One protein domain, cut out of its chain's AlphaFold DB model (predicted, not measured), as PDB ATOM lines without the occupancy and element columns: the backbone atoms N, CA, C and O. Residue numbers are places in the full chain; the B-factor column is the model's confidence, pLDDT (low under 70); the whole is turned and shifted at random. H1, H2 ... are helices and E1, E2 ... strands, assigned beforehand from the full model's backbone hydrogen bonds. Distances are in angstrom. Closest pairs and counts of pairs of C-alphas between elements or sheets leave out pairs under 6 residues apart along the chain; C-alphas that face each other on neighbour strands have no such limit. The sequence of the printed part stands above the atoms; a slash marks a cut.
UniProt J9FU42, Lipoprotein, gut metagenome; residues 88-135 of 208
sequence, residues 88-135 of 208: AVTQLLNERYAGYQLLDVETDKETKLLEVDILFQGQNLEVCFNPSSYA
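AT A GLANCE: This is residues 88 to 135 of the 208 residues of the protein "Lipoprotein" of gut metagenome (UniProt J9FU42). Three strands of equal residue count, E1, E2 and E3, lie side by side as a small twisted sheet wound back and forth, and one short helix, H1, comes before it and only grazes it with residues 89 to 93. The stretch after E3, residues 130 to 135, folds back toward the beginning of H1, with the first and last printed C-alphas 8.6 A apart. The printed part has 48 residues, with one named helix and three named strands in the order H1, E1, E2, E3; the sheet's order is E1, E2, E3, antiparallel throughout, and the class is mixed, helices and strands. The whole is compact, with a radius of gyration of the C-alphas of 10.5 A, and only just elongated, spanning 28 by 18 by 10 A.

IN THESE COORDINATES: The inner strand E2, residues 114 to 120, measures 18.1 A from first to last C-alpha. The edge strand E1, residues 101 to 107, measures 18.5 A, and the edge strand E3, residues 123 to 129, measures 18.9 A. H1, residues 88 to 96, measures 12.4 A. C-alpha 88, where H1 begins, is at (6.168, 3.450, -39.908), C-alpha 101 at (1.992, 18.624, -34.654), and C-alpha 129, where E3 ends, at (-4.042, 4.000, -41.046).

HOW THE PARTS SIT: E1, E2 and E3 form a meander, each strand the antiparallel neighbour of the one before. E1 and E2 are a hairpin, with 164 degrees between their directions; N 103 and O 117, 2.8 A apart, and N 115 and O 106, also 2.8 A apart, are within hydrogen-bond range. E2 and E3 are a hairpin too, with 155 degrees between their directions; N 118 and O 125 are within hydrogen-bond range at 2.8 A, as are N 129 and O 114 at 2.8 A. H1 is on the sheet but only grazes it, with 11 pairs of C-alphas within 10 A. Its closest C-alphas to E3 are those of Val 89 and Phe 129, 7.8 A apart. In H1 every O i to N i+4 pair is within hydrogen-bond range.

THE WHOLE: The two C-alphas farthest apart are those of Gly 122 and Ser 132, at 29.8 A. The printed part has no cut from residue 88 to residue 135. The links from H1 to E1 and from E2 to E3 are tight, with 4 and 2 residues between; the link from E1 to E2, with 6 residues, is short, and no link is long. The mean pLDDT of the printed part is 91.8, and no printed residue is under 70.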
ATOM      1  N   ALA A  88       6.672   3.378 -38.533       91.19
ATOM      2  CA  ALA A  88       6.168   3.450 -39.908       91.19
ATOM      3  C   ALA A  88       5.142   4.583 -40.100       91.19
ATOM      4  O   ALA A  88       5.183   5.284 -41.109       91.19
ATOM      5  N   VAL A  89       4.268   4.799 -39.111       93.38
ATOM      6  CA  VAL A  89       3.294   5.899 -39.107       93.38
ATOM      7  C   VAL A  89       4.025   7.234 -38.999       93.38
ATOM      8  O   VAL A  89       3.817   8.114 -39.827       93.38
ATOM      9  N   THR A  90       4.965   7.359 -38.054       91.06
ATOM     10  CA  THR A  90       5.799   8.563 -37.914       91.06
ATOM     11  C   THR A  90       6.573   8.883 -39.191       91.06
ATOM     12  O   THR A  90       6.669  10.046 -39.577       91.06
ATOM     13  N   GLN A  91       7.135   7.877 -39.866       92.31
ATOM     14  CA  GLN A  91       7.835   8.084 -41.132       92.31
ATOM     15  C   GLN A  91       6.887   8.635 -42.203       92.31
ATOM     16  O   GLN A  91       7.204   9.647 -42.825       92.31
ATOM     17  N   LEU A  92       5.717   8.018 -42.382       94.56
ATOM     18  CA  LEU A  92       4.755   8.441 -43.400       94.56
ATOM     19  C   LEU A  92       4.234   9.860 -43.135       94.56
ATOM     20  O   LEU A  92       4.155  10.664 -44.065       94.56
ATOM     21  N   LEU A  93       3.932  10.195 -41.878       94.69
ATOM     22  CA  LEU A  93       3.515  11.547 -41.506       94.69
ATOM     23  C   LEU A  93       4.615  12.575 -41.781       94.69
ATOM     24  O   LEU A  93       4.323  13.629 -42.330       94.69
ATOM     25  N   ASN A  94       5.884  12.269 -41.498       92.94
ATOM     26  CA  ASN A  94       6.987  13.175 -41.837       92.94
ATOM     27  C   ASN A  94       7.188  13.339 -43.351       92.94
ATOM     28  O   ASN A  94       7.566  14.418 -43.801       92.94
ATOM     29  N   GLU A  95       6.940  12.293 -44.142       94.88
ATOM     30  CA  GLU A  95       7.024  12.355 -45.606       94.88
ATOM     31  C   GLU A  95       5.891  13.193 -46.221       94.88
ATOM     32  O   GLU A  95       6.120  13.900 -47.202       94.88
ATOM     33  N   ARG A  96       4.674  13.127 -45.662       94.69
ATOM     34  CA  ARG A  96       3.482  13.803 -46.214       94.69
ATOM     35  C   ARG A  96       3.189  15.167 -45.605       94.69
ATOM     36  O   ARG A  96       2.739  16.064 -46.311       94.69
ATOM     37  N   TYR A  97       3.447  15.308 -44.314       95.69
ATOM     38  CA  TYR A  97       3.023  16.425 -43.477       95.69
ATOM     39  C   TYR A  97       4.215  16.974 -42.690       95.69
ATOM     40  O   TYR A  97       4.152  17.162 -41.482       95.69
ATOM     41  N   ALA A  98       5.348  17.206 -43.357       93.25
ATOM     42  CA  ALA A  98       6.568  17.680 -42.704       93.25
ATOM     43  C   ALA A  98       6.317  18.949 -41.863       93.25
ATOM     44  O   ALA A  98       5.955  19.997 -42.399       93.25
ATOM     45  N   GLY A  99       6.546  18.853 -40.550       88.44
ATOM     46  CA  GLY A  99       6.255  19.928 -39.594       88.44
ATOM     47  C   GLY A  99       4.853  19.884 -38.976       88.44
ATOM     48  O   GLY A  99       4.434  20.886 -38.405       88.44
ATOM     49  N   TYR A 100       4.133  18.764 -39.095       90.94
ATOM     50  CA  TYR A 100       2.894  18.525 -38.357       90.94
ATOM     51  C   TYR A 100       3.117  18.514 -36.841       90.94
ATOM     52  O   TYR A 100       4.200  18.170 -36.357       90.94
ATOM     53  N   GLN A 101       2.061  18.825 -36.098       85.44
ATOM     54  CA  GLN A 101       1.992  18.624 -34.654       85.44
ATOM     55  C   GLN A 101       0.992  17.514 -34.372       85.44
ATOM     56  O   GLN A 101      -0.099  17.519 -34.931       85.44
ATOM     57  N   LEU A 102       1.380  16.538 -33.551       85.62
ATOM     58  CA  LEU A 102       0.486  15.446 -33.175       85.62
ATOM     59  C   LEU A 102      -0.517  15.950 -32.138       85.62
ATOM     60  O   LEU A 102      -0.099  16.356 -31.050       85.62
ATOM     61  N   LEU A 103      -1.796  15.883 -32.486       81.88
ATOM     62  CA  LEU A 103      -2.907  16.221 -31.612       81.88
ATOM     63  C   LEU A 103      -3.338  14.976 -30.859       81.88
ATOM     64  O   LEU A 103      -3.138  14.930 -29.658       81.88
ATOM     65  N   ASP A 104      -3.788  13.933 -31.552       83.06
ATOM     66  CA  ASP A 104      -4.272  12.710 -30.916       83.06
ATOM     67  C   ASP A 104      -3.935  11.452 -31.722       83.06
ATOM     68  O   ASP A 104      -3.514  11.513 -32.880       83.06
ATOM     69  N   VAL A 105      -4.051  10.295 -31.075       86.12
ATOM     70  CA  VAL A 105      -3.987   8.980 -31.714       86.12
ATOM     71  C   VAL A 105      -4.971   8.052 -31.033       86.12
ATOM     72  O   VAL A 105      -4.766   7.632 -29.892       86.12
ATOM     73  N   GLU A 106      -5.960   7.606 -31.784       86.00
ATOM     74  CA  GLU A 106      -6.901   6.617 -31.301       86.00
ATOM     75  C   GLU A 106      -7.101   5.479 -32.291       86.00
ATOM     76  O   GLU A 106      -6.606   5.471 -33.415       86.00
ATOM     77  N   THR A 107      -7.731   4.411 -31.816       88.25
ATOM     78  CA  THR A 107      -8.231   3.375 -32.711       88.25
ATOM     79  C   THR A 107      -9.732   3.482 -32.714       88.25
ATOM     80  O   THR A 107     -10.362   3.169 -31.697       88.25
ATOM     81  N   ASP A 108     -10.279   3.863 -33.858       88.62
ATOM     82  CA  ASP A 108     -11.708   4.039 -34.003       88.62
ATOM     83  C   ASP A 108     -12.456   2.763 -33.633       88.62
ATOM     84  O   ASP A 108     -12.077   1.622 -33.949       88.62
ATOM     85  N   LYS A 109     -13.551   2.951 -32.909       86.94
ATOM     86  CA  LYS A 109     -14.333   1.843 -32.382       86.94
ATOM     87  C   LYS A 109     -15.132   1.164 -33.483       86.94
ATOM     88  O   LYS A 109     -15.400  -0.032 -33.331       86.94
ATOM     89  N   GLU A 110     -15.469   1.847 -34.569       88.75
ATOM     90  CA  GLU A 110     -16.326   1.297 -35.619       88.75
ATOM     91  C   GLU A 110     -15.512   0.696 -36.770       88.75
ATOM     92  O   GLU A 110     -15.567  -0.511 -37.026       88.75
ATOM     93  N   THR A 111     -14.705   1.520 -37.423       91.31
ATOM     94  CA  THR A 111     -13.847   1.205 -38.567       91.31
ATOM     95  C   THR A 111     -12.608   0.403 -38.180       91.31
ATOM     96  O   THR A 111     -12.050  -0.303 -39.026       91.31
ATOM     97  N   LYS A 112     -12.190   0.461 -36.906       94.06
ATOM     98  CA  LYS A 112     -10.942  -0.135 -36.395       94.06
ATOM     99  C   LYS A 112      -9.681   0.446 -37.031       94.06
ATOM    100  O   LYS A 112      -8.633  -0.201 -36.979       94.06
ATOM    101  N   LEU A 113      -9.762   1.614 -37.661       95.94
ATOM    102  CA  LEU A 113      -8.586   2.303 -38.171       95.94
ATOM    103  C   LEU A 113      -7.811   2.940 -37.020       95.94
ATOM    104  O   LEU A 113      -8.374   3.266 -35.984       95.94
ATOM    105  N   LEU A 114      -6.496   3.057 -37.194       93.88
ATOM    106  CA  LEU A 114      -5.679   3.917 -36.348       93.88
ATOM    107  C   LEU A 114      -5.851   5.344 -36.866       93.88
ATOM    108  O   LEU A 114      -5.345   5.642 -37.949       93.88
ATOM    109  N   GLU A 115      -6.549   6.182 -36.121       94.12
ATOM    110  CA  GLU A 115      -6.752   7.600 -36.405       94.12
ATOM    111  C   GLU A 115      -5.652   8.409 -35.734       94.12
ATOM    112  O   GLU A 115      -5.214   8.107 -34.622       94.12
ATOM    113  N   VAL A 116      -5.114   9.366 -36.479       93.44
ATOM    114  CA  VAL A 116      -4.007  10.208 -36.044       93.44
ATOM    115  C   VAL A 116      -4.348  11.644 -36.379       93.44
ATOM    116  O   VAL A 116      -4.174  12.066 -37.526       93.44
ATOM    117  N   ASP A 117      -4.790  12.385 -35.373       92.06
ATOM    118  CA  ASP A 117      -5.107  13.796 -35.512       92.06
ATOM    119  C   ASP A 117      -3.836  14.618 -35.485       92.06
ATOM    120  O   ASP A 117      -2.987  14.488 -34.594       92.06
ATOM    121  N   ILE A 118      -3.689  15.485 -36.477       92.25
ATOM    122  CA  ILE A 118      -2.541  16.364 -36.606       92.25
ATOM    123  C   ILE A 118      -2.977  17.788 -36.921       92.25
ATOM    124  O   ILE A 118      -3.880  18.018 -37.721       92.25
ATOM    125  N   LEU A 119      -2.253  18.756 -36.370       89.62
ATOM    126  CA  LEU A 119      -2.290  20.127 -36.851       89.62
ATOM    127  C   LEU A 119      -1.205  20.279 -37.911       89.62
ATOM    128  O   LEU A 119      -0.011  20.124 -37.636       89.62
ATOM    129  N   PHE A 120      -1.607  20.595 -39.136       92.38
ATOM    130  CA  PHE A 120      -0.688  20.825 -40.240       92.38
ATOM    131  C   PHE A 120      -1.041  22.127 -40.954       92.38
ATOM    132  O   PHE A 120      -2.122  22.281 -41.506       92.38
ATOM    133  N   GLN A 121      -0.114  23.092 -40.934       91.19
ATOM    134  CA  GLN A 121      -0.294  24.413 -41.558       91.19
ATOM    135  C   GLN A 121      -1.555  25.169 -41.090       91.19
ATOM    136  O   GLN A 121      -2.138  25.936 -41.852       91.19
ATOM    137  N   GLY A 122      -1.955  24.977 -39.829       86.44
ATOM    138  CA  GLY A 122      -3.148  25.603 -39.251       86.44
ATOM    139  C   GLY A 122      -4.460  24.873 -39.552       86.44
ATOM    140  O   GLY A 122      -5.511  25.379 -39.182       86.44
ATOM    141  N   GLN A 123      -4.405  23.709 -40.206       89.69
ATOM    142  CA  GLN A 123      -5.556  22.852 -40.473       89.69
ATOM    143  C   GLN A 123      -5.480  21.593 -39.604       89.69
ATOM    144  O   GLN A 123      -4.437  20.933 -39.574       89.69
ATOM    145  N   ASN A 124      -6.583  21.253 -38.938       91.81
ATOM    146  CA  ASN A 124      -6.753  19.948 -38.305       91.81
ATOM    147  C   ASN A 124      -7.001  18.904 -39.393       91.81
ATOM    148  O   ASN A 124      -7.865  19.105 -40.252       91.81
ATOM    149  N   LEU A 125      -6.200  17.843 -39.377       96.81
ATOM    150  CA  LEU A 125      -6.322  16.697 -40.265       96.81
ATOM    151  C   LEU A 125      -6.435  15.432 -39.424       96.81
ATOM    152  O   LEU A 125      -5.574  15.204 -38.575       96.81
ATOM    153  N   GLU A 126      -7.384  14.567 -39.750       96.94
ATOM    154  CA  GLU A 126      -7.403  13.194 -39.253       96.94
ATOM    155  C   GLU A 126      -6.736  12.294 -40.301       96.94
ATOM    156  O   GLU A 126      -7.105  12.276 -41.481       96.94
ATOM    157  N   VAL A 127      -5.683  11.571 -39.915       97.94
ATOM    158  CA  VAL A 127      -4.953  10.664 -40.809       97.94
ATOM    159  C   VAL A 127      -5.159   9.223 -40.366       97.94
ATOM    160  O   VAL A 127      -4.548   8.763 -39.405       97.94
ATOM    161  N   CYS A 128      -5.959   8.474 -41.121       97.62
ATOM    162  CA  CYS A 128      -6.301   7.100 -40.777       97.62
ATOM    163  C   CYS A 128      -5.324   6.095 -41.415       97.62
ATOM    164  O   CYS A 128      -4.985   6.162 -42.606       97.62
ATOM    165  N   PHE A 129      -4.926   5.089 -40.640       97.31
ATOM    166  CA  PHE A 129      -4.042   4.000 -41.046       97.31
ATOM    167  C   PHE A 129      -4.672   2.640 -40.762       97.31
ATOM    168  O   PHE A 129      -5.394   2.444 -39.787       97.31
ATOM    169  N   ASN A 130      -4.329   1.639 -41.572       96.38
ATOM    170  CA  ASN A 130      -4.636   0.257 -41.229       96.38
ATOM    171  C   ASN A 130      -3.783  -0.166 -40.014       96.38
ATOM    172  O   ASN A 130      -2.555  -0.126 -40.115       96.38
ATOM    173  N   PRO A 131      -4.366  -0.641 -38.900       91.25
ATOM    174  CA  PRO A 131      -3.612  -0.908 -37.671       91.25
ATOM    175  C   PRO A 131      -2.651  -2.102 -37.781       91.25
ATOM    176  O   PRO A 131      -1.737  -2.231 -36.970       91.25
ATOM    177  N   SER A 132      -2.847  -2.993 -38.760       91.06
ATOM    178  CA  SER A 132      -2.001  -4.181 -38.952       91.06
ATOM    179  C   SER A 132      -0.805  -3.908 -39.859       91.06
ATOM    180  O   SER A 132       0.278  -4.439 -39.625       91.06
ATOM    181  N   SER A 133      -0.997  -3.120 -40.921       95.06
ATOM    182  CA  SER A 133       0.046  -2.847 -41.920       95.06
ATOM    183  C   SER A 133       0.657  -1.451 -41.825       95.06
ATOM    184  O   SER A 133       1.683  -1.208 -42.458       95.06
ATOM    185  N   TYR A 134       0.025  -0.535 -41.087       94.50
ATOM    186  CA  TYR A 134       0.315   0.902 -41.074       94.50
ATOM    187  C   TYR A 134       0.276   1.558 -42.461       94.50
ATOM    188  O   TYR A 134       0.892   2.598 -42.691       94.50
ATOM    189  N   ALA A 135      -0.459   0.964 -43.406       96.44
ATOM    190  CA  ALA A 135      -0.734   1.600 -44.685       96.44
ATOM    191  C   ALA A 135      -1.715   2.765 -44.484       96.44
ATOM    192  O   ALA A 135      -2.739   2.592 -43.821       96.44
TER     193      ALA A 135